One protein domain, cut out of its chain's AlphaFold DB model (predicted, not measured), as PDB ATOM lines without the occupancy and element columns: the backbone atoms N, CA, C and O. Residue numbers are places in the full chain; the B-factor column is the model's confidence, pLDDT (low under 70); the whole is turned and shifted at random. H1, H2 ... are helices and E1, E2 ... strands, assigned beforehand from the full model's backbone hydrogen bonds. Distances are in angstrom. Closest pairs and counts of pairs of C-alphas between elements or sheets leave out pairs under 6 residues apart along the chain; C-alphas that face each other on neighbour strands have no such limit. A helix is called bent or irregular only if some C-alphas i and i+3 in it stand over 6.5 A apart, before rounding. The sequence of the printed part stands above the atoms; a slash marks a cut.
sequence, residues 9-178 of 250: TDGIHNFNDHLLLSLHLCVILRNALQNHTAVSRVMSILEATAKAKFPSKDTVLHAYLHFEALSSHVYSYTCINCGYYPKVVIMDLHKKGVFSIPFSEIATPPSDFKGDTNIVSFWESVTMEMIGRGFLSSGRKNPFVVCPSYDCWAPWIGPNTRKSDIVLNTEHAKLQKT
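This is residues 9 to 178 of the 250 residues of the protein "HMG domain-containing protein 3-like" of Carassius auratus (UniProt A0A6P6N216). Three crossed helices, H1, H2 and H3, gather with the small hairpin of E1 and E2 at one end of the longest axis, and H5, the longest helix, packs on H3 and reaches toward the other end. There the two short strands E3 and E4 pair as a ribbon, with H6 following E4, while the short H4 lies between the two ends, and the long unnamed stretch of residues 99 to 115 runs from H4 out to the end with E3 and E4, its C-alphas 9 to 29 A from the mean of all C-alphas. The printed part has 170 residues with six named helices and four named strands, in the order E1 E2 H1 H2 H3 H4 E3 H5 E4 H6, and both two-strand sheets, E1 - E2 and E3 - E4, are antiparallel. The class is mostly helix, though under half of the residues, 77 of 170, are in named elements. The whole is compact, with a radius of gyration of the C-alphas of 17.4 A and spans of 55 by 38 by 30 A.

E1, residues 12 to 14, and E2, residues 20 to 22, form an antiparallel hairpin at 155 degrees, with N 13 and O 21 at 2.7 A and N 21 and O 13 at 2.9 A, within hydrogen-bond range. A tight link joins E2 to H1, residues 23 to 34. With its residues 29 to 33 alone, H1 touches H2, residues 39 to 50, at a steep tilt of 50 degrees, opposite ways; their closest C-alphas are those of Leu 29 and Val 39, 6.1 A apart. H3, residues 57 to 69, is the hub, touching three helices. H2 touches H3 with residues 39 to 43 alone, at a steep tilt of 64 degrees, the closest C-alphas being those of Ser 40 and Lys 57, 5.4 A apart. H1 and H3 only just touch, with 3 pairs of C-alphas within 8 A, the closest being those of Cys 26 and Tyr 64 at 6.0 A, and stand about perpendicular at 83 degrees. H4, residues 95 to 98, is close to H3 but not clearly touching, the closest C-alphas being those of Asp 58 and Gly 97, 7.2 A apart. H5, residues 119 to 135, touches H3 with residues 127 to 134 alone, at a steep tilt of 58 degrees, opposite ways; the closest C-alphas are those of His 66 and Met 130, 5.2 A apart. E3, residues 116 to 118, and E4, residues 166 to 168, are antiparallel neighbours at 138 degrees, with N 167 and O 117 at 2.9 A. H6, residues 171 to 177, is apart from H5. Every O i to N i+4 pair is within hydrogen-bond range in H1, H2 and H3, against 12 of 13 in H5 and 1 of 3 in H6, where 4 of 4 O i to N i+3 pairs are within range; H4 is too short for an O i to N i+4 pair.

E1 begins at C-alpha 12 (103.205, 157.944, 187.353), and E2 follows at residues 20 to 22. H1 is 16.5 A long from first to last C-alpha, H2 16.2 A and H3 18.2 A. H4 is neither bent nor irregular, but only just: C-alphas 95 and 98 are 6.4 A apart. After E3, H5 runs 24.6 A from C-alpha 119 (116.127, 171.697, 212.064) to C-alpha 135. E4 spans residues 166 to 168, and H6, 10.3 A long, ends at C-alpha 177 (135.355, 184.241, 208.910).

The C-alphas of Lys 51 and Asp 112 are the two farthest apart, at 56.6 A. The printed part has no cut. The long links are H3 to H4, with 25 residues, H4 to E3, with 17, and H5 to E4, with 30. In the first of these, residues 78 to 79 pair with residues 83 to 84, antiparallel. The mean pLDDT of the printed part is 76.4, and 50 residues are under 70, among them residues 73 to 107 and 170 to 178.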
ATOM      1  N   THR A   9     100.164 153.479 191.721       87.25
ATOM      2  CA  THR A   9     100.058 152.129 191.147       87.25
ATOM      3  C   THR A   9     100.164 152.129 189.629       87.25
ATOM      4  O   THR A   9     100.682 151.173 189.060       87.25
ATOM      5  N   ASP A  10      99.769 153.227 188.982       90.75
ATOM      6  CA  ASP A  10      99.835 153.382 187.528       90.75
ATOM      7  C   ASP A  10     101.226 153.834 187.056       90.75
ATOM      8  O   ASP A  10     101.456 154.110 185.879       90.75
ATOM      9  N   GLY A  11     102.194 153.887 187.976       92.69
ATOM     10  CA  GLY A  11     103.591 154.127 187.652       92.69
ATOM     11  C   GLY A  11     103.886 155.574 187.274       92.69
ATOM     12  O   GLY A  11     104.926 155.827 186.661       92.69
ATOM     13  N   ILE A  12     103.024 156.524 187.658       94.12
ATOM     14  CA  ILE A  12     103.205 157.944 187.353       94.12
ATOM     15  C   ILE A  12     103.193 158.856 188.584       94.12
ATOM     16  O   ILE A  12     102.547 158.617 189.604       94.12
ATOM     17  N   HIS A  13     103.900 159.966 188.441       94.00
ATOM     18  CA  HIS A  13     103.895 161.101 189.334       94.00
ATOM     19  C   HIS A  13     103.353 162.323 188.593       94.00
ATOM     20  O   HIS A  13     103.944 162.770 187.607       94.00
ATOM     21  N   ASN A  14     102.237 162.870 189.068       93.69
ATOM     22  CA  ASN A  14     101.662 164.093 188.539       93.69
ATOM     23  C   ASN A  14     102.207 165.288 189.327       93.69
ATOM     24  O   ASN A  14     101.903 165.439 190.513       93.69
ATOM     25  N   PHE A  15     102.995 166.143 188.671       92.12
ATOM     26  CA  PHE A  15     103.550 167.336 189.302       92.12
ATOM     27  C   PHE A  15     102.527 168.467 189.392       92.12
ATOM     28  O   PHE A  15     102.296 168.964 190.487       92.12
ATOM     29  N   ASN A  16     101.915 168.871 188.277       90.12
ATOM     30  CA  ASN A  16     101.078 170.076 188.193       90.12
ATOM     31  C   ASN A  16      99.976 169.988 187.119       90.12
ATOM     32  O   ASN A  16      99.660 170.987 186.477       90.12
ATOM     33  N   ASP A  17      99.464 168.784 186.856       88.94
ATOM     34  CA  ASP A  17      98.475 168.437 185.818       88.94
ATOM     35  C   ASP A  17      98.939 168.639 184.362       88.94
ATOM     36  O   ASP A  17      98.285 168.184 183.425       88.94
ATOM     37  N   HIS A  18     100.106 169.256 184.157       88.62
ATOM     38  CA  HIS A  18     100.719 169.479 182.846       88.62
ATOM     39  C   HIS A  18     102.006 168.678 182.643       88.62
ATOM     40  O   HIS A  18     102.397 168.411 181.506       88.62
ATOM     41  N   LEU A  19     102.669 168.297 183.736       91.44
ATOM     42  CA  LEU A  19     103.870 167.477 183.726       91.44
ATOM     43  C   LEU A  19     103.641 166.188 184.512       91.44
ATOM     44  O   LEU A  19     103.473 166.205 185.733       91.44
ATOM     45  N   LEU A  20     103.692 165.074 183.787       93.69
ATOM     46  CA  LEU A  20     103.689 163.728 184.341       93.69
ATOM     47  C   LEU A  20     105.092 163.136 184.199       93.69
ATOM     48  O   LEU A  20     105.669 163.148 183.111       93.69
ATOM     49  N   LEU A  21     105.636 162.610 185.292       94.94
ATOM     50  CA  LEU A  21     106.860 161.814 185.284       94.94
ATOM     51  C   LEU A  21     106.496 160.350 185.503       94.94
ATOM     52  O   LEU A  21     105.618 160.049 186.305       94.94
ATOM     53  N   SER A  22     107.183 159.421 184.842       95.50
ATOM     54  CA  SER A  22     107.096 158.023 185.264       95.50
ATOM     55  C   SER A  22     107.850 157.843 186.582       95.50
ATOM     56  O   SER A  22     108.912 158.437 186.786       95.50
ATOM     57  N   LEU A  23     107.352 156.980 187.468       94.00
ATOM     58  CA  LEU A  23     108.065 156.633 188.701       94.00
ATOM     59  C   LEU A  23     109.431 156.015 188.397       94.00
ATOM     60  O   LEU A  23     110.385 156.235 189.136       94.00
ATOM     61  N   HIS A  24     109.556 155.313 187.268       94.62
ATOM     62  CA  HIS A  24     110.841 154.808 186.800       94.62
ATOM     63  C   HIS A  24     111.842 155.939 186.521       94.62
ATOM     64  O   HIS A  24     112.985 155.864 186.971       94.62
ATOM     65  N   LEU A  25     111.416 157.016 185.847       95.00
ATOM     66  CA  LEU A  25     112.260 158.192 185.643       95.00
ATOM     67  C   LEU A  25     112.626 158.842 186.979       95.00
ATOM     68  O   LEU A  25     113.790 159.166 187.186       95.00
ATOM     69  N   CYS A  26     111.680 158.980 187.909       92.62
ATOM     70  CA  CYS A  26     111.973 159.507 189.241       92.62
ATOM     71  C   CYS A  26     113.056 158.686 189.967       92.62
ATOM     72  O   CYS A  26     113.987 159.256 190.533       92.62
ATOM     73  N   VAL A  27     112.999 157.353 189.889       90.69
ATOM     74  CA  VAL A  27     114.032 156.466 190.453       90.69
ATOM     75  C   VAL A  27     115.376 156.624 189.732       90.69
ATOM     76  O   VAL A  27     116.413 156.675 190.391       90.69
ATOM     77  N   ILE A  28     115.388 156.760 188.400       92.38
ATOM     78  CA  ILE A  28     116.616 157.054 187.640       92.38
ATOM     79  C   ILE A  28     117.240 158.369 188.112       92.38
ATOM     80  O   ILE A  28     118.445 158.414 188.348       92.38
ATOM     81  N   LEU A  29     116.439 159.427 188.268       88.31
ATOM     82  CA  LEU A  29     116.918 160.729 188.735       88.31
ATOM     83  C   LEU A  29     117.497 160.633 190.150       88.31
ATOM     84  O   LEU A  29     118.573 161.173 190.396       88.31
ATOM     85  N   ARG A  30     116.860 159.878 191.051       85.94
ATOM     86  CA  ARG A  30     117.403 159.600 192.389       85.94
ATOM     87  C   ARG A  30     118.756 158.911 192.331       85.94
ATOM     88  O   ARG A  30     119.708 159.386 192.950       85.94
ATOM     89  N   ASN A  31     118.860 157.828 191.568       83.12
ATOM     90  CA  ASN A  31     120.105 157.075 191.434       83.12
ATOM     91  C   ASN A  31     121.207 157.931 190.798       83.12
ATOM     92  O   ASN A  31     122.351 157.890 191.245       83.12
ATOM     93  N   ALA A  32     120.870 158.740 189.792       81.00
ATOM     94  CA  ALA A  32     121.803 159.674 189.175       81.00
ATOM     95  C   ALA A  32     122.363 160.651 190.216       81.00
ATOM     96  O   ALA A  32     123.574 160.835 190.300       81.00
ATOM     97  N   LEU A  33     121.505 161.203 191.074       75.56
ATOM     98  CA  LEU A  33     121.913 162.145 192.115       75.56
ATOM     99  C   LEU A  33     122.762 161.501 193.206       75.56
ATOM    100  O   LEU A  33     123.737 162.107 193.643       75.56
ATOM    101  N   GLN A  34     122.443 160.267 193.594       73.62
ATOM    102  CA  GLN A  34     123.280 159.469 194.496       73.62
ATOM    103  C   GLN A  34     124.662 159.163 193.900       73.62
ATOM    104  O   GLN A  34     125.616 158.984 194.645       73.62
ATOM    105  N   ASN A  35     124.783 159.151 192.569       69.81
ATOM    106  CA  ASN A  35     126.036 158.977 191.832       69.81
ATOM    107  C   ASN A  35     126.580 160.311 191.287       69.81
ATOM    108  O   ASN A  35     127.207 160.349 190.228       69.81
ATOM    109  N   HIS A  36     126.306 161.425 191.971       70.31
ATOM    110  CA  HIS A  36     126.848 162.751 191.646       70.31
ATOM    111  C   HIS A  36     126.563 163.239 190.212       70.31
ATOM    112  O   HIS A  36     127.296 164.058 189.659       70.31
ATOM    113  N   THR A  37     125.461 162.790 189.612       73.19
ATOM    114  CA  THR A  37     125.011 163.204 188.280       73.19
ATOM    115  C   THR A  37     123.789 164.112 188.385       73.19
ATOM    116  O   THR A  37     122.754 163.731 188.927       73.19
ATOM    117  N   ALA A  38     123.885 165.323 187.831       75.75
ATOM    118  CA  ALA A  38     122.797 166.297 187.860       75.75
ATOM    119  C   ALA A  38     121.597 165.880 186.983       75.75
ATOM    120  O   ALA A  38     121.770 165.379 185.869       75.75
ATOM    121  N   VAL A  39     120.374 166.208 187.420       81.69
ATOM    122  CA  VAL A  39     119.119 166.028 186.657       81.69
ATOM    123  C   VAL A  39     119.226 166.651 185.265       81.69
ATOM    124  O   VAL A  39     118.816 166.052 184.275       81.69
ATOM    125  N   SER A  40     119.847 167.827 185.156       80.50
ATOM    126  CA  SER A  40     120.053 168.533 183.886       80.50
ATOM    127  C   SER A  40     120.853 167.714 182.867       80.50
ATOM    128  O   SER A  40     120.575 167.795 181.666       80.50
ATOM    129  N   ARG A  41     121.824 166.922 183.339       81.56
ATOM    130  CA  ARG A  41     122.652 166.035 182.519       81.56
ATOM    131  C   ARG A  41     121.860 164.815 182.069       81.56
ATOM    132  O   ARG A  41     121.884 164.510 180.880       81.56
ATOM    133  N   VAL A  42     121.118 164.183 182.982       88.81
ATOM    134  CA  VAL A  42     120.223 163.058 182.657       88.81
ATOM    135  C   VAL A  42     119.204 163.478 181.603       88.81
ATOM    136  O   VAL A  42     119.057 162.805 180.587       88.81
ATOM    137  N   MET A  43     118.568 164.639 181.778       90.50
ATOM    138  CA  MET A  43     117.607 165.160 180.807       90.50
ATOM    139  C   MET A  43     118.240 165.418 179.442       90.50
ATOM    140  O   MET A  43     117.647 165.061 178.431       90.50
ATOM    141  N   SER A  44     119.459 165.961 179.384       88.12
ATOM    142  CA  SER A  44     120.166 166.130 178.107       88.12
ATOM    143  C   SER A  44     120.470 164.810 177.400       88.12
ATOM    144  O   SER A  44     120.403 164.762 176.173       88.12
ATOM    145  N   ILE A  45     120.780 163.748 178.147       92.75
ATOM    146  CA  ILE A  45     120.953 162.405 177.578       92.75
ATOM    147  C   ILE A  45     119.616 161.910 177.019       92.75
ATOM    148  O   ILE A  45     119.561 161.501 175.863       92.75
ATOM    149  N   LEU A  46     118.531 162.017 177.792       95.00
ATOM    150  CA  LEU A  46     117.197 161.590 177.360       95.00
ATOM    151  C   LEU A  46     116.726 162.330 176.102       95.00
ATOM    152  O   LEU A  46     116.215 161.690 175.187       95.00
ATOM    153  N   GLU A  47     116.917 163.650 176.022       95.19
ATOM    154  CA  GLU A  47     116.578 164.443 174.830       95.19
ATOM    155  C   GLU A  47     117.356 163.974 173.593       95.19
ATOM    156  O   GLU A  47     116.783 163.835 172.509       95.19
ATOM    157  N   ALA A  48     118.655 163.696 173.749       95.44
ATOM    158  CA  ALA A  48     119.501 163.202 172.665       95.44
ATOM    159  C   ALA A  48     119.081 161.797 172.205       95.44
ATOM    160  O   ALA A  48     118.999 161.542 171.002       95.44
ATOM    161  N   THR A  49     118.767 160.904 173.145       96.81
ATOM    162  CA  THR A  49     118.311 159.535 172.861       96.81
ATOM    163  C   THR A  49     116.938 159.522 172.192       96.81
ATOM    164  O   THR A  49     116.753 158.836 171.189       96.81
ATOM    165  N   ALA A  50     115.982 160.293 172.713       95.12
ATOM    166  CA  ALA A  50     114.620 160.359 172.189       95.12
ATOM    167  C   ALA A  50     114.503 161.207 170.913       95.12
ATOM    168  O   ALA A  50     113.462 161.180 170.259       95.12
ATOM    169  N   LYS A  51     115.546 161.978 170.570       95.81
ATOM    170  CA  LYS A  51     115.530 162.993 169.501       95.81
ATOM    171  C   LYS A  51     114.347 163.958 169.645       95.81
ATOM    172  O   LYS A  51     113.744 164.375 168.658       95.81
ATOM    173  N   ALA A  52     114.024 164.311 170.885       94.56
ATOM    174  CA  ALA A  52     112.878 165.133 171.243       94.56
ATOM    175  C   ALA A  52     113.271 166.170 172.297       94.56
ATOM    176  O   ALA A  52     114.235 165.991 173.041       94.56
ATOM    177  N   LYS A  53     112.514 167.265 172.351       91.69
ATOM    178  CA  LYS A  53     112.637 168.263 173.414       91.69
ATOM    179  C   LYS A  53     111.708 167.914 174.559       91.69
ATOM    180  O   LYS A  53     110.544 167.590 174.334       91.69
ATOM    181  N   PHE A  54     112.228 168.017 175.773       92.25
ATOM    182  CA  PHE A  54     111.453 167.841 176.992       92.25
ATOM    183  C   PHE A  54     111.174 169.196 177.656       92.25
ATOM    184  O   PHE A  54     111.727 170.222 177.242       92.25
ATOM    185  N   PRO A  55     110.288 169.238 178.669       90.50
ATOM    186  CA  PRO A  55     110.106 170.424 179.494       90.50
ATOM    187  C   PRO A  55     111.423 170.925 180.086       90.50
ATOM    188  O   PRO A  55     112.424 170.205 180.140       90.50
ATOM    189  N   SER A  56     111.416 172.173 180.558       86.50
ATOM    190  CA  SER A  56     112.624 172.789 181.096       86.50
ATOM    191  C   SER A  56     113.248 171.923 182.200       86.50
ATOM    192  O   SER A  56     112.548 171.365 183.047       86.50
ATOM    193  N   LYS A  57     114.580 171.820 182.195       84.50
ATOM    194  CA  LYS A  57     115.335 171.009 183.164       84.50
ATOM    195  C   LYS A  57     115.046 171.418 184.614       84.50
ATOM    196  O   LYS A  57     115.053 170.568 185.494       84.50
ATOM    197  N   ASP A  58     114.767 172.702 184.832       80.44
ATOM    198  CA  ASP A  58     114.367 173.273 186.118       80.44
ATOM    199  C   ASP A  58     112.971 172.792 186.551       80.44
ATOM    200  O   ASP A  58     112.794 172.267 187.648       80.44
ATOM    201  N   THR A  59     111.992 172.834 185.642       85.62
ATOM    202  CA  THR A  59     110.649 172.278 185.883       85.62
ATOM    203  C   THR A  59     110.703 170.780 186.185       85.62
ATOM    204  O   THR A  59     110.004 170.313 187.081       85.62
ATOM    205  N   VAL A  60     111.548 170.021 185.480       89.75
ATOM    206  CA  VAL A  60     111.726 168.583 185.738       89.75
ATOM    207  C   VAL A  60     112.380 168.334 187.097       89.75
ATOM    208  O   VAL A  60     111.946 167.439 187.820       89.75
ATOM    209  N   LEU A  61     113.376 169.138 187.479       85.88
ATOM    210  CA  LEU A  61     113.969 169.080 188.816       85.88
ATOM    211  C   LEU A  61     112.911 169.336 189.897       85.88
ATOM    212  O   LEU A  61     112.845 168.579 190.860       85.88
ATOM    213  N   HIS A  62     112.054 170.345 189.730       85.56
ATOM    214  CA  HIS A  62     110.968 170.625 190.672       85.56
ATOM    215  C   HIS A  62     109.919 169.514 190.737       85.56
ATOM    216  O   HIS A  62     109.475 169.172 191.829       85.56
ATOM    217  N   ALA A  63     109.575 168.907 189.604       90.44
ATOM    218  CA  ALA A  63     108.688 167.751 189.571       90.44
ATOM    219  C   ALA A  63     109.282 166.541 190.304       90.44
ATOM    220  O   ALA A  63     108.589 165.865 191.059       90.44
ATOM    221  N   TYR A  64     110.579 166.296 190.136       90.38
ATOM    222  CA  TYR A  64     111.278 165.249 190.870       90.38
ATOM    223  C   TYR A  64     111.383 165.555 192.378       90.38
ATOM    224  O   TYR A  64     111.116 164.681 193.195       90.38
ATOM    225  N   LEU A  65     111.689 166.798 192.761       86.31
ATOM    226  CA  LEU A  65     111.694 167.238 194.163       86.31
ATOM    227  C   LEU A  65     110.324 167.065 194.829       86.31
ATOM    228  O   LEU A  65     110.237 166.606 195.962       86.31
ATOM    229  N   HIS A  66     109.254 167.398 194.111       89.25
ATOM    230  CA  HIS A  66     107.882 167.202 194.568       89.25
ATOM    231  C   HIS A  66     107.558 165.712 194.782       89.25
ATOM    232  O   HIS A  66     106.954 165.353 195.791       89.25
ATOM    233  N   PHE A  67     108.012 164.827 193.887       90.12
ATOM    234  CA  PHE A  67     107.915 163.377 194.081       90.12
ATOM    235  C   PHE A  67     108.637 162.906 195.349       90.12
ATOM    236  O   PHE A  67     108.080 162.123 196.120       90.12
ATOM    237  N   GLU A  68     109.861 163.378 195.577       86.62
ATOM    238  CA  GLU A  68     110.650 163.003 196.751       86.62
ATOM    239  C   GLU A  68     109.997 163.506 198.044       86.62
ATOM    240  O   GLU A  68     109.885 162.745 199.000       86.62
ATOM    241  N   ALA A  69     109.471 164.733 198.048       85.75
ATOM    242  CA  ALA A  69     108.763 165.309 199.190       85.75
ATOM    243  C   ALA A  69     107.469 164.553 199.557       85.75
ATOM    244  O   ALA A  69     107.091 164.507 200.726       85.75
ATOM    245  N   LEU A  70     106.795 163.946 198.574       86.81
ATOM    246  CA  LEU A  70     105.589 163.129 198.783       86.81
ATOM    247  C   LEU A  70     105.883 161.654 199.090       86.81
ATOM    248  O   LEU A  70     104.960 160.885 199.362       86.81
ATOM    249  N   SER A  71     107.146 161.242 199.030       80.88
ATOM    250  CA  SER A  71     107.542 159.853 199.219       80.88
ATOM    251  C   SER A  71     107.985 159.595 200.660       80.88
ATOM    252  O   SER A  71     108.646 160.410 201.300       80.88
ATOM    253  N   SER A  72     107.634 158.420 201.187       73.06
ATOM    254  CA  SER A  72     108.163 157.933 202.462       73.06
ATOM    255  C   SER A  72     109.374 157.045 202.197       73.06
ATOM    256  O   SER A  72     109.262 155.855 201.908       73.06
ATOM    257  N   HIS A  73     110.567 157.623 202.250       63.94
ATOM    258  CA  HIS A  73     111.782 156.845 202.045       63.94
ATOM    259  C   HIS A  73     112.272 156.243 203.349       63.94
ATOM    260  O   HIS A  73     112.556 156.950 204.319       63.94
ATOM    261  N   VAL A  74     112.474 154.931 203.319       54.66
ATOM    262  CA  VAL A  74     113.419 154.259 204.204       54.66
ATOM    263  C   VAL A  74     114.725 154.184 203.427       54.66
ATOM    264  O   VAL A  74     114.964 153.246 202.669       54.66
ATOM    265  N   TYR A  75     115.542 155.228 203.515       56.94
ATOM    266  CA  TYR A  75     116.885 155.158 202.952       56.94
ATOM    267  C   TYR A  75     117.631 154.056 203.688       56.94
ATOM    268  O   TYR A  75     117.702 154.105 204.902       56.94
ATOM    269  N   SER A  76     118.172 153.065 202.986       58.25
ATOM    270  CA  SER A  76     118.939 151.972 203.595       58.25
ATOM    271  C   SER A  76     120.451 152.221 203.543       58.25
ATOM    272  O   SER A  76     121.232 151.274 203.566       58.25
ATOM    273  N   TYR A  77     120.879 153.484 203.432       58.78
ATOM    274  CA  TYR A  77     122.291 153.865 203.399       58.78
ATOM    275  C   TYR A  77     122.661 154.712 204.618       58.78
ATOM    276  O   TYR A  77     121.827 155.419 205.177       58.78
ATOM    277  N   THR A  78     123.919 154.629 205.040       59.62
ATOM    278  CA  THR A  78     124.477 155.454 206.117       59.62
ATOM    279  C   THR A  78     125.486 156.408 205.500       59.62
ATOM    280  O   THR A  78     126.363 155.974 204.758       59.62
ATOM    281  N   CYS A  79     125.357 157.700 205.783       59.16
ATOM    282  CA  CYS A  79     126.325 158.711 205.380       59.16
ATOM    283  C   CYS A  79     127.196 159.074 206.581       59.16
ATOM    284  O   CYS A  79     126.669 159.315 207.667       59.16
ATOM    285  N   ILE A  80     128.511 159.175 206.383       56.59
ATOM    286  CA  ILE A  80     129.433 159.599 207.445       56.59
ATOM    287  C   ILE A  80     129.137 161.025 207.937       56.59
ATOM    288  O   ILE A  80     129.297 161.306 209.119       56.59
ATOM    289  N   ASN A  81     128.617 161.887 207.052       53.06
ATOM    290  CA  ASN A  81     128.254 163.270 207.368       53.06
ATOM    291  C   ASN A  81     126.792 163.405 207.830       53.06
ATOM    292  O   ASN A  81     126.506 164.119 208.783       53.06
ATOM    293  N   CYS A  82     125.854 162.715 207.171       54.47
ATOM    294  CA  CYS A  82     124.414 162.917 207.393       54.47
ATOM    295  C   CYS A  82     123.788 161.920 208.392       54.47
ATOM    296  O   CYS A  82     122.637 162.098 208.797       54.47
ATOM    297  N   GLY A  83     124.524 160.878 208.788       61.12
ATOM    298  CA  GLY A  83     124.083 159.852 209.730       61.12
ATOM    299  C   GLY A  83     123.402 158.641 209.095       61.12
ATOM    300  O   GLY A  83     123.457 158.423 207.883       61.12
ATOM    301  N   TYR A  84     122.772 157.821 209.940       58.69
ATOM    302  CA  TYR A  84     122.031 156.627 209.525       58.69
ATOM    303  C   TYR A  84     120.750 157.000 208.783       58.69
ATOM    304  O   TYR A  84     119.938 157.762 209.312       58.69
ATOM    305  N   TYR A  85     120.548 156.400 207.608       62.94
ATOM    306  CA  TYR A  85     119.310 156.491 206.833       62.94
ATOM    307  C   TYR A  85     118.864 157.938 206.580       62.94
ATOM    308  O   TYR A  85     117.708 158.286 206.849       62.94
ATOM    309  N   PRO A  86     119.771 158.827 206.125       57.28
ATOM    310  CA  PRO A  86     119.447 160.236 206.025       57.28
ATOM    311  C   PRO A  86     118.355 160.403 204.973       57.28
ATOM    312  O   PRO A  86     118.460 159.862 203.875       57.28
ATOM    313  N   LYS A  87     117.314 161.178 205.299       57.44
ATOM    314  CA  LYS A  87     116.175 161.426 204.404       57.44
ATOM    315  C   LYS A  87     116.526 162.195 203.115       57.44
ATOM    316  O   LYS A  87     115.637 162.560 202.355       57.44
ATOM    317  N   VAL A  88     117.807 162.443 202.866       54.12
ATOM    318  CA  VAL A  88     118.278 163.488 201.969       54.12
ATOM    319  C   VAL A  88     119.152 162.878 200.888       54.12
ATOM    320  O   VAL A  88     120.377 162.852 200.974       54.12
ATOM    321  N   VAL A  89     118.501 162.433 199.817       51.31
ATOM    322  CA  VAL A  89     119.031 162.773 198.499       51.31
ATOM    323  C   VAL A  89     118.547 164.196 198.229       51.31
ATOM    324  O   VAL A  89     117.417 164.542 198.554       51.31
ATOM    325  N   ILE A  90     119.391 164.986 197.570       49.44
ATOM    326  CA  ILE A  90     119.144 166.342 197.070       49.44
ATOM    327  C   ILE A  90     119.342 167.443 198.102       49.44
ATOM    328  O   ILE A  90     118.419 167.775 198.820       49.44
ATOM    329  N   MET A  91     120.514 168.082 198.064       52.53
ATOM    330  CA  MET A  91     120.631 169.549 198.056       52.53
ATOM    331  C   MET A  91     122.026 169.991 197.582       52.53
ATOM    332  O   MET A  91     122.131 170.976 196.856       52.53
ATOM    333  N   ASP A  92     123.076 169.216 197.876       45.59
ATOM    334  CA  ASP A  92     124.461 169.627 197.597       45.59
ATOM    335  C   ASP A  92     124.813 169.669 196.090       45.59
ATOM    336  O   ASP A  92     125.548 170.540 195.625       45.59
ATOM    337  N   LEU A  93     124.228 168.790 195.263       42.12
ATOM    338  CA  LEU A  93     124.537 168.755 193.825       42.12
ATOM    339  C   LEU A  93     123.701 169.743 192.981       42.12
ATOM    340  O   LEU A  93     124.150 170.172 191.918       42.12
ATOM    341  N   HIS A  94     122.510 170.123 193.465       49.06
ATOM    342  CA  HIS A  94     121.572 171.065 192.829       49.06
ATOM    343  C   HIS A  94     121.427 172.363 193.643       49.06
ATOM    344  O   HIS A  94     120.332 172.914 193.768       49.06
ATOM    345  N   LYS A  95     122.552 172.884 194.152       48.84
ATOM    346  CA  LYS A  95     122.662 174.145 194.917       48.84
ATOM    347  C   LYS A  95     121.915 175.331 194.300       48.84
ATOM    348  O   LYS A  95     121.428 176.198 195.017       48.84
ATOM    349  N   LYS A  96     121.767 175.352 192.974       43.78
ATOM    350  CA  LYS A  96     121.065 176.418 192.247       43.78
ATOM    351  C   LYS A  96     119.537 176.330 192.267       43.78
ATOM    352  O   LYS A  96     118.895 177.342 192.015       43.78
ATOM    353  N   GLY A  97     118.959 175.159 192.541       43.06
ATOM    354  CA  GLY A  97     117.521 174.916 192.354       43.06
ATOM    355  C   GLY A  97     116.657 175.125 193.597       43.06
ATOM    356  O   GLY A  97     115.475 175.420 193.461       43.06
ATOM    357  N   VAL A  98     117.214 174.965 194.804       45.97
ATOM    358  CA  VAL A  98     116.397 175.025 196.031       45.97
ATOM    359  C   VAL A  98     116.219 176.456 196.509       45.97
ATOM    360  O   VAL A  98     115.096 176.872 196.764       45.97
ATOM    361  N   PHE A  99     117.308 177.222 196.565       50.47
ATOM    362  CA  PHE A  99     117.249 178.564 197.128       50.47
ATOM    363  C   PHE A  99     117.584 179.677 196.150       50.47
ATOM    364  O   PHE A  99     117.122 180.781 196.378       50.47
ATOM    365  N   SER A 100     118.308 179.426 195.052       52.31
ATOM    366  CA  SER A 100     118.659 180.431 194.022       52.31
ATOM    367  C   SER A 100     119.007 181.837 194.561       52.31
ATOM    368  O   SER A 100     118.774 182.831 193.878       52.31
ATOM    369  N   ILE A 101     119.524 181.926 195.790       56.00
ATOM    370  CA  ILE A 101     119.799 183.176 196.494       56.00
ATOM    371  C   ILE A 101     121.319 183.316 196.546       56.00
ATOM    372  O   ILE A 101     121.994 182.451 197.118       56.00
ATOM    373  N   PRO A 102     121.877 184.367 195.923       57.00
ATOM    374  CA  PRO A 102     123.286 184.699 196.058       57.00
ATOM    375  C   PRO A 102     123.664 184.872 197.529       57.00
ATOM    376  O   PRO A 102     122.894 185.431 198.308       57.00
ATOM    377  N   PHE A 103     124.882 184.478 197.901       57.50
ATOM    378  CA  PHE A 103     125.400 184.651 199.265       57.50
ATOM    379  C   PHE A 103     125.237 186.096 199.775       57.50
ATOM    380  O   PHE A 103     124.903 186.312 200.936       57.50
ATOM    381  N   SER A 104     125.411 187.085 198.888       55.06
ATOM    382  CA  SER A 104     125.266 188.516 199.193       55.06
ATOM    383  C   SER A 104     123.845 188.957 199.566       55.06
ATOM    384  O   SER A 104     123.667 190.078 200.029       55.06
ATOM    385  N   GLU A 105     122.836 188.134 199.282       60.75
ATOM    386  CA  GLU A 105     121.414 188.456 199.453       60.75
ATOM    387  C   GLU A 105     120.790 187.734 200.659       60.75
ATOM    388  O   GLU A 105     119.630 187.981 200.987       60.75
ATOM    389  N   ILE A 106     121.552 186.880 201.353       67.69
ATOM    390  CA  ILE A 106     121.095 186.204 202.570       67.69
ATOM    391  C   ILE A 106     121.166 187.184 203.746       67.69
ATOM    392  O   ILE A 106     122.219 187.756 204.031       67.69
ATOM    393  N   ALA A 107     120.048 187.353 204.451       68.94
ATOM    394  CA  ALA A 107     119.974 188.228 205.614       68.94
ATOM    395  C   ALA A 107     120.903 187.755 206.748       68.94
ATOM    396  O   ALA A 107     120.923 186.575 207.113       68.94
ATOM    397  N   THR A 108     121.651 188.699 207.324       72.12
ATOM    398  CA  THR A 108     122.446 188.508 208.542       72.12
ATOM    399  C   THR A 108     121.507 188.226 209.719       72.12
ATOM    400  O   THR A 108     120.480 188.903 209.833       72.12
ATOM    401  N   PRO A 109     121.826 187.271 210.609       75.44
ATOM    402  CA  PRO A 109     120.955 186.990 211.740       75.44
ATOM    403  C   PRO A 109     121.012 188.122 212.785       75.44
ATOM    404  O   PRO A 109     121.964 188.914 212.786       75.44
ATOM    405  N   PRO A 110     120.017 188.198 213.690       80.06
ATOM    406  CA  PRO A 110     120.016 189.130 214.819       80.06
ATOM    407  C   PRO A 110     121.285 189.029 215.678       80.06
ATOM    408  O   PRO A 110     121.880 187.960 215.804       80.06
ATOM    409  N   SER A 111     121.706 190.131 216.307       76.62
ATOM    410  CA  SER A 111     122.963 190.180 217.078       76.62
ATOM    411  C   SER A 111     122.969 189.302 218.335       76.62
ATOM    412  O   SER A 111     124.034 188.997 218.863       76.62
ATOM    413  N   ASP A 112     121.797 188.914 218.827       80.94
ATOM    414  CA  ASP A 112     121.582 188.016 219.961       80.94
ATOM    415  C   ASP A 112     121.349 186.553 219.542       80.94
ATOM    416  O   ASP A 112     121.133 185.694 220.403       80.94
ATOM    417  N   PHE A 113     121.415 186.246 218.241       80.44
ATOM    418  CA  PHE A 113     121.245 184.889 217.737       80.44
ATOM    419  C   PHE A 113     122.368 183.977 218.241       80.44
ATOM    420  O   PHE A 113     123.543 184.157 217.927       80.44
ATOM    421  N   LYS A 114     121.994 182.961 219.024       79.38
ATOM    422  CA  LYS A 114     122.936 182.019 219.652       79.38
ATOM    423  C   LYS A 114     123.360 180.867 218.741       79.38
ATOM    424  O   LYS A 114     124.177 180.045 219.146       79.38
ATOM    425  N   GLY A 115     122.808 180.797 217.530       78.75
ATOM    426  CA  GLY A 115     123.000 179.667 216.627       78.75
ATOM    427  C   GLY A 115     121.989 178.540 216.816       78.75
ATOM    428  O   GLY A 115     122.067 177.565 216.089       78.75
ATOM    429  N   ASP A 116     121.052 178.625 217.758       86.50
ATOM    430  CA  ASP A 116     120.069 177.559 217.969       86.50
ATOM    431  C   ASP A 116     118.963 177.610 216.903       86.50
ATOM    432  O   ASP A 116     118.230 178.593 216.798       86.50
ATOM    433  N   THR A 117     118.803 176.528 216.141       84.94
ATOM    434  CA  THR A 117     117.783 176.412 215.089       84.94
ATOM    435  C   THR A 117     117.021 175.095 215.228       84.94
ATOM    436  O   THR A 117     117.618 174.039 215.452       84.94
ATOM    437  N   ASN A 118     115.695 175.133 215.055       87.06
ATOM    438  CA  ASN A 118     114.898 173.914 214.924       87.06
ATOM    439  C   ASN A 118     115.027 173.356 213.502       87.06
ATOM    440  O   ASN A 118     114.398 173.843 212.561       87.06
ATOM    441  N   ILE A 119     115.842 172.318 213.357       81.62
ATOM    442  CA  ILE A 119     116.127 171.697 212.064       81.62
ATOM    443  C   ILE A 119     114.895 171.014 211.460       81.62
ATOM    444  O   ILE A 119     114.683 171.099 210.255       81.62
ATOM    445  N   VAL A 120     114.049 170.377 212.273       83.12
ATOM    446  CA  VAL A 120     112.849 169.690 211.773       83.12
ATOM    447  C   VAL A 120     111.895 170.697 211.159       83.12
ATOM    448  O   VAL A 120     111.522 170.544 210.003       83.12
ATOM    449  N   SER A 121     111.600 171.779 211.879       85.25
ATOM    450  CA  SER A 121     110.698 172.829 211.402       85.25
ATOM    451  C   SER A 121     111.190 173.484 210.105       85.25
ATOM    452  O   SER A 121     110.389 173.726 209.199       85.25
ATOM    453  N   PHE A 122     112.500 173.729 209.975       81.25
ATOM    454  CA  PHE A 122     113.074 174.281 208.745       81.25
ATOM    455  C   PHE A 122     112.874 173.334 207.555       81.25
ATOM    456  O   PHE A 122     112.310 173.724 206.534       81.25
ATOM    457  N   TRP A 123     113.279 172.072 207.691       80.06
ATOM    458  CA  TRP A 123     113.204 171.104 206.595       80.06
ATOM    459  C   TRP A 123     111.771 170.646 206.288       80.06
ATOM    460  O   TRP A 123     111.459 170.348 205.134       80.06
ATOM    461  N   GLU A 124     110.869 170.659 207.269       83.88
ATOM    462  CA  GLU A 124     109.427 170.520 207.045       83.88
ATOM    463  C   GLU A 124     108.885 171.685 206.219       83.88
ATOM    464  O   GLU A 124     108.144 171.459 205.265       83.88
ATOM    465  N   SER A 125     109.307 172.919 206.505       83.19
ATOM    466  CA  SER A 125     108.921 174.090 205.708       83.19
ATOM    467  C   SER A 125     109.417 173.971 204.264       83.19
ATOM    468  O   SER A 125     108.651 174.203 203.330       83.19
ATOM    469  N   VAL A 126     110.660 173.517 204.066       80.19
ATOM    470  CA  VAL A 126     111.225 173.250 202.729       80.19
ATOM    471  C   VAL A 126     110.426 172.163 202.002       80.19
ATOM    472  O   VAL A 126     110.090 172.312 200.828       80.19
ATOM    473  N   THR A 127     110.061 171.090 202.708       83.88
ATOM    474  CA  THR A 127     109.223 170.007 202.171       83.88
ATOM    475  C   THR A 127     107.854 170.538 201.744       83.88
ATOM    476  O   THR A 127     107.392 170.256 200.637       83.88
ATOM    477  N   MET A 128     107.220 171.368 202.576       86.50
ATOM    478  CA  MET A 128     105.937 172.004 202.268       86.50
ATOM    479  C   MET A 128     106.031 172.961 201.081       86.50
ATOM    480  O   MET A 128     105.107 173.013 200.267       86.50
ATOM    481  N   GLU A 129     107.146 173.673 200.924       85.12
ATOM    482  CA  GLU A 129     107.391 174.483 199.735       85.12
ATOM    483  C   GLU A 129     107.427 173.619 198.470       85.12
ATOM    484  O   GLU A 129     106.738 173.934 197.495       85.12
ATOM    485  N   MET A 130     108.191 172.521 198.491       86.25
ATOM    486  CA  MET A 130     108.315 171.585 197.368       86.25
ATOM    487  C   MET A 130     106.964 170.973 196.994       86.25
ATOM    488  O   MET A 130     106.617 170.950 195.814       86.25
ATOM    489  N   ILE A 131     106.183 170.553 197.992       88.12
ATOM    490  CA  ILE A 131     104.812 170.053 197.830       88.12
ATOM    491  C   ILE A 131     103.914 171.139 197.221       88.12
ATOM    492  O   ILE A 131     103.235 170.917 196.216       88.12
ATOM    493  N   GLY A 132     103.944 172.349 197.782       87.75
ATOM    494  CA  GLY A 132     103.138 173.478 197.325       87.75
ATOM    495  C   GLY A 132     103.363 173.804 195.849       87.75
ATOM    496  O   GLY A 132     102.396 174.035 195.124       87.75
ATOM    497  N   ARG A 133     104.612 173.745 195.365       85.62
ATOM    498  CA  ARG A 133     104.953 174.011 193.953       85.62
ATOM    499  C   ARG A 133     104.181 173.131 192.966       85.62
ATOM    500  O   ARG A 133     103.885 173.602 191.873       85.62
ATOM    501  N   GLY A 134     103.858 171.892 193.337       86.88
ATOM    502  CA  GLY A 134     103.084 170.998 192.481       86.88
ATOM    503  C   GLY A 134     101.579 171.266 192.525       86.88
ATOM    504  O   GLY A 134     100.902 171.168 191.505       86.88
ATOM    505  N   PHE A 135     101.027 171.623 193.685       87.06
ATOM    506  CA  PHE A 135      99.575 171.769 193.870       87.06
ATOM    507  C   PHE A 135      99.012 173.154 193.542       87.06
ATOM    508  O   PHE A 135      97.795 173.315 193.417       87.06
ATOM    509  N   LEU A 136      99.863 174.167 193.414       81.62
ATOM    510  CA  LEU A 136      99.418 175.524 193.125       81.62
ATOM    511  C   LEU A 136      99.124 175.706 191.638       81.62
ATOM    512  O   LEU A 136      99.942 175.415 190.770       81.62
ATOM    513  N   SER A 137      97.951 176.262 191.352       70.44
ATOM    514  CA  SER A 137      97.570 176.674 190.007       70.44
ATOM    515  C   SER A 137      98.410 177.858 189.520       70.44
ATOM    516  O   SER A 137      98.818 178.724 190.301       70.44
ATOM    517  N   SER A 138      98.635 177.911 188.205       65.06
ATOM    518  CA  SER A 138      99.393 178.969 187.531       65.06
ATOM    519  C   SER A 138      98.979 180.366 188.004       65.06
ATOM    520  O   SER A 138      97.809 180.741 187.935       65.06
ATOM    521  N   GLY A 139      99.951 181.143 188.490       63.41
ATOM    522  CA  GLY A 139      99.762 182.523 188.952       63.41
ATOM    523  C   GLY A 139      99.523 182.691 190.457       63.41
ATOM    524  O   GLY A 139      99.580 183.820 190.947       63.41
ATOM    525  N   ARG A 140      99.312 181.611 191.221       77.00
ATOM    526  CA  ARG A 140      99.265 181.693 192.689       77.00
ATOM    527  C   ARG A 140     100.670 181.650 193.281       77.00
ATOM    528  O   ARG A 140     101.483 180.803 192.922       77.00
ATOM    529  N   LYS A 141     100.949 182.562 194.216       80.88
ATOM    530  CA  LYS A 141     102.181 182.520 195.014       80.88
ATOM    531  C   LYS A 141     102.130 181.332 195.969       80.88
ATOM    532  O   LYS A 141     101.070 181.027 196.515       80.88
ATOM    533  N   ASN A 142     103.277 180.694 196.180       82.56
ATOM    534  CA  ASN A 142     103.390 179.620 197.151       82.56
ATOM    535  C   ASN A 142     103.323 180.190 198.579       82.56
ATOM    536  O   ASN A 142     104.112 181.077 198.897       82.56
ATOM    537  N   PRO A 143     102.366 179.759 199.426       84.88
ATOM    538  CA  PRO A 143     102.270 180.259 200.796       84.88
ATOM    539  C   PRO A 143     103.374 179.703 201.704       84.88
ATOM    540  O   PRO A 143     103.603 180.255 202.772       84.88
ATOM    541  N   PHE A 144     104.060 178.639 201.280       82.56
ATOM    542  CA  PHE A 144     105.117 177.968 202.036       82.56
ATOM    543  C   PHE A 144     106.522 178.375 201.584       82.56
ATOM    544  O   PHE A 144     107.459 177.626 201.818       82.56
ATOM    545  N   VAL A 145     106.681 179.510 200.888       77.75
ATOM    546  CA  VAL A 145     108.009 179.972 200.449       77.75
ATOM    547  C   VAL A 145     108.931 180.091 201.655       77.75
ATOM    548  O   VAL A 145     108.681 180.887 202.561       77.75
ATOM    549  N   VAL A 146     110.007 179.316 201.634       73.94
ATOM    550  CA  VAL A 146     111.094 179.399 202.591       73.94
ATOM    551  C   VAL A 146     112.091 180.409 202.053       73.94
ATOM    552  O   VAL A 146     112.755 180.187 201.042       73.94
ATOM    553  N   CYS A 147     112.208 181.539 202.744       70.19
ATOM    554  CA  CYS A 147     113.335 182.439 202.557       70.19
ATOM    555  C   CYS A 147     114.476 181.936 203.451       70.19
ATOM    556  O   CYS A 147     114.381 182.093 204.667       70.19
ATOM    557  N   PRO A 148     115.530 181.312 202.902       64.19
ATOM    558  CA  PRO A 148     116.664 180.876 203.698       64.19
ATOM    559  C   PRO A 148     117.375 182.099 204.275       64.19
ATOM    560  O   PRO A 148     117.747 183.037 203.568       64.19
ATOM    561  N   SER A 149     117.593 182.062 205.577       69.88
ATOM    562  CA  SER A 149     118.361 183.049 206.319       69.88
ATOM    563  C   SER A 149     119.212 182.335 207.357       69.88
ATOM    564  O   SER A 149     118.934 181.203 207.755       69.88
ATOM    565  N   TYR A 150     120.295 182.976 207.781       71.50
ATOM    566  CA  TYR A 150     121.274 182.360 208.676       71.50
ATOM    567  C   TYR A 150     120.759 182.089 210.098       71.50
ATOM    568  O   TYR A 150     121.436 181.412 210.863       71.50
ATOM    569  N   ASP A 151     119.587 182.598 210.463       73.12
ATOM    570  CA  ASP A 151     118.881 182.309 211.716       73.12
ATOM    571  C   ASP A 151     117.960 181.077 211.629       73.12
ATOM    572  O   ASP A 151     117.668 180.455 212.653       73.12
ATOM    573  N   CYS A 152     117.542 180.668 210.424       70.75
ATOM    574  CA  CYS A 152     116.645 179.522 210.223       70.75
ATOM    575  C   CYS A 152     117.272 178.341 209.467       70.75
ATOM    576  O   CYS A 152     116.772 177.222 209.563       70.75
ATOM    577  N   TRP A 153     118.365 178.555 208.735       72.56
ATOM    578  CA  TRP A 153     118.963 177.535 207.877       72.56
ATOM    579  C   TRP A 153     119.998 176.685 208.612       72.56
ATOM    580  O   TRP A 153     121.140 177.103 208.759       72.56
ATOM    581  N   ALA A 154     119.644 175.446 208.958       70.69
ATOM    582  CA  ALA A 154     120.603 174.436 209.412       70.69
ATOM    583  C   ALA A 154     120.801 173.307 208.371       70.69
ATOM    584  O   ALA A 154     119.819 172.863 207.761       70.69
ATOM    585  N   PRO A 155     122.035 172.796 208.185       69.00
ATOM    586  CA  PRO A 155     122.302 171.577 207.411       69.00
ATOM    587  C   PRO A 155     121.451 170.409 207.913       69.00
ATOM    588  O   PRO A 155     121.187 170.342 209.112       69.00
ATOM    589  N   TRP A 156     121.027 169.482 207.044       72.81
ATOM    590  CA  TRP A 156     120.271 168.316 207.515       72.81
ATOM    591  C   TRP A 156     121.156 167.393 208.366       72.81
ATOM    592  O   TRP A 156     122.203 166.927 207.919       72.81
ATOM    593  N   ILE A 157     120.688 167.062 209.568       73.31
ATOM    594  CA  ILE A 157     121.319 166.144 210.511       73.31
ATOM    595  C   ILE A 157     120.267 165.096 210.867       73.31
ATOM    596  O   ILE A 157     119.167 165.426 211.320       73.31
ATOM    597  N   GLY A 158     120.589 163.821 210.650       73.50
ATOM    598  CA  GLY A 158     119.669 162.727 210.939       73.50
ATOM    599  C   GLY A 158     119.224 162.707 212.411       73.50
ATOM    600  O   GLY A 158     120.007 163.036 213.300       73.50
ATOM    601  N   PRO A 159     117.978 162.294 212.714       78.69
ATOM    602  CA  PRO A 159     117.482 162.208 214.094       78.69
ATOM    603  C   PRO A 159     118.334 161.288 214.979       78.69
ATOM    604  O   PRO A 159     118.474 161.542 216.166       78.69
ATOM    605  N   ASN A 160     118.965 160.268 214.391       77.44
ATOM    606  CA  ASN A 160     119.832 159.332 215.109       77.44
ATOM    607  C   ASN A 160     121.227 159.897 215.429       77.44
ATOM    608  O   ASN A 160     121.974 159.269 216.172       77.44
ATOM    609  N   THR A 161     121.609 161.040 214.852       75.00
ATOM    610  CA  THR A 161     122.930 161.664 215.049       75.00
ATOM    611  C   THR A 161     122.862 162.995 215.792       75.00
ATOM    612  O   THR A 161     123.881 163.666 215.944       75.00
ATOM    613  N   ARG A 162     121.686 163.373 216.301       78.88
ATOM    614  CA  ARG A 162     121.472 164.597 217.082       78.88
ATOM    615  C   ARG A 162     120.760 164.301 218.392       78.88
ATOM    616  O   ARG A 162     119.934 163.403 218.480       78.88
ATOM    617  N   LYS A 163     121.088 165.086 219.422       85.25
ATOM    618  CA  LYS A 163     120.506 164.949 220.765       85.25
ATOM    619  C   LYS A 163     119.042 165.409 220.821       85.25
ATOM    620  O   LYS A 163     118.289 164.915 221.656       85.25
ATOM    621  N   SER A 164     118.657 166.379 219.992       89.88
ATOM    622  CA  SER A 164     117.309 166.957 219.962       89.88
ATOM    623  C   SER A 164     116.994 167.623 218.613       89.88
ATOM    624  O   SER A 164     117.822 167.636 217.694       89.88
ATOM    625  N   ASP A 165     115.790 168.199 218.509       89.06
ATOM    626  CA  ASP A 165     115.362 169.010 217.363       89.06
ATOM    627  C   ASP A 165     116.000 170.381 217.241       89.06
ATOM    628  O   ASP A 165     115.961 170.988 216.171       89.06
ATOM    629  N   ILE A 166     116.674 170.819 218.294       90.00
ATOM    630  CA  ILE A 166     117.432 172.056 218.296       90.00
ATOM    631  C   ILE A 166     118.890 171.713 218.018       90.00
ATOM    632  O   ILE A 166     119.519 170.969 218.772       90.00
ATOM    633  N   VAL A 167     119.411 172.238 216.916       85.44
ATOM    634  CA  VAL A 167     120.805 172.058 216.508       85.44
ATOM    635  C   VAL A 167     121.510 173.402 216.471       85.44
ATOM    636  O   VAL A 167     120.888 174.438 216.234       85.44
ATOM    637  N   LEU A 168     122.824 173.363 216.678       81.81
ATOM    638  CA  LEU A 168     123.662 174.539 216.544       81.81
ATOM    639  C   LEU A 168     123.964 174.782 215.061       81.81
ATOM    640  O   LEU A 168     124.759 174.076 214.443       81.81
ATOM    641  N   ASN A 169     123.331 175.796 214.497       75.44
ATOM    642  CA  ASN A 169     123.638 176.350 213.199       75.44
ATOM    643  C   ASN A 169     124.821 177.322 213.298       75.44
ATOM    644  O   ASN A 169     124.671 178.477 213.698       75.44
ATOM    645  N   THR A 170     126.001 176.876 212.875       69.12
ATOM    646  CA  THR A 170     127.202 177.718 212.799       69.12
ATOM    647  C   THR A 170     127.417 178.347 211.421       69.12
ATOM    648  O   THR A 170     128.446 178.989 211.215       69.12
ATOM    649  N   GLU A 171     126.497 178.190 210.463       68.31
ATOM    650  CA  GLU A 171     126.644 178.777 209.120       68.31
ATOM    651  C   GLU A 171     126.759 180.299 209.195       68.31
ATOM    652  O   GLU A 171     127.598 180.897 208.524       68.31
ATOM    653  N   HIS A 172     126.024 180.927 210.117       65.44
ATOM    654  CA  HIS A 172     126.162 182.355 210.380       65.44
ATOM    655  C   HIS A 172     127.571 182.756 210.847       65.44
ATOM    656  O   HIS A 172     128.011 183.869 210.590       65.44
ATOM    657  N   ALA A 173     128.316 181.869 211.509       63.03
ATOM    658  CA  ALA A 173     129.685 182.153 211.929       63.03
ATOM    659  C   ALA A 173     130.665 182.142 210.740       63.03
ATOM    660  O   ALA A 173     131.723 182.777 210.809       63.03
ATOM    661  N   LYS A 174     130.307 181.498 209.616       59.78
ATOM    662  CA  LYS A 174     131.060 181.612 208.356       59.78
ATOM    663  C   LYS A 174     130.976 183.025 207.770       59.78
ATOM    664  O   LYS A 174     131.938 183.451 207.135       59.78
ATOM    665  N   LEU A 175     129.915 183.794 208.060       56.06
ATOM    666  CA  LEU A 175     129.805 185.209 207.663       56.06
ATOM    667  C   LEU A 175     130.920 186.085 208.236       56.06
ATOM    668  O   LEU A 175     131.284 187.079 207.617       56.06
ATOM    669  N   GLN A 176     131.432 185.759 209.427       47.34
ATOM    670  CA  GLN A 176     132.480 186.554 210.076       47.34
ATOM    671  C   GLN A 176     133.896 186.092 209.708       47.34
ATOM    672  O   GLN A 176     134.836 186.886 209.766       47.34
ATOM    673  N   LYS A 177     134.059 184.826 209.297       44.09
ATOM    674  CA  LYS A 177     135.355 184.241 208.910       44.09
ATOM    675  C   LYS A 177     135.780 184.537 207.469       44.09
ATOM    676  O   LYS A 177     136.936 184.304 207.139       44.09
ATOM    677  N   THR A 178     134.934 185.136 206.635       42.59
ATOM    678  CA  THR A 178     135.256 185.532 205.246       42.59
ATOM    679  C   THR A 178     136.352 186.601 205.103       42.59
ATOM    680  O   THR A 178     136.674 186.989 203.983       42.59
TER     681      THR A 178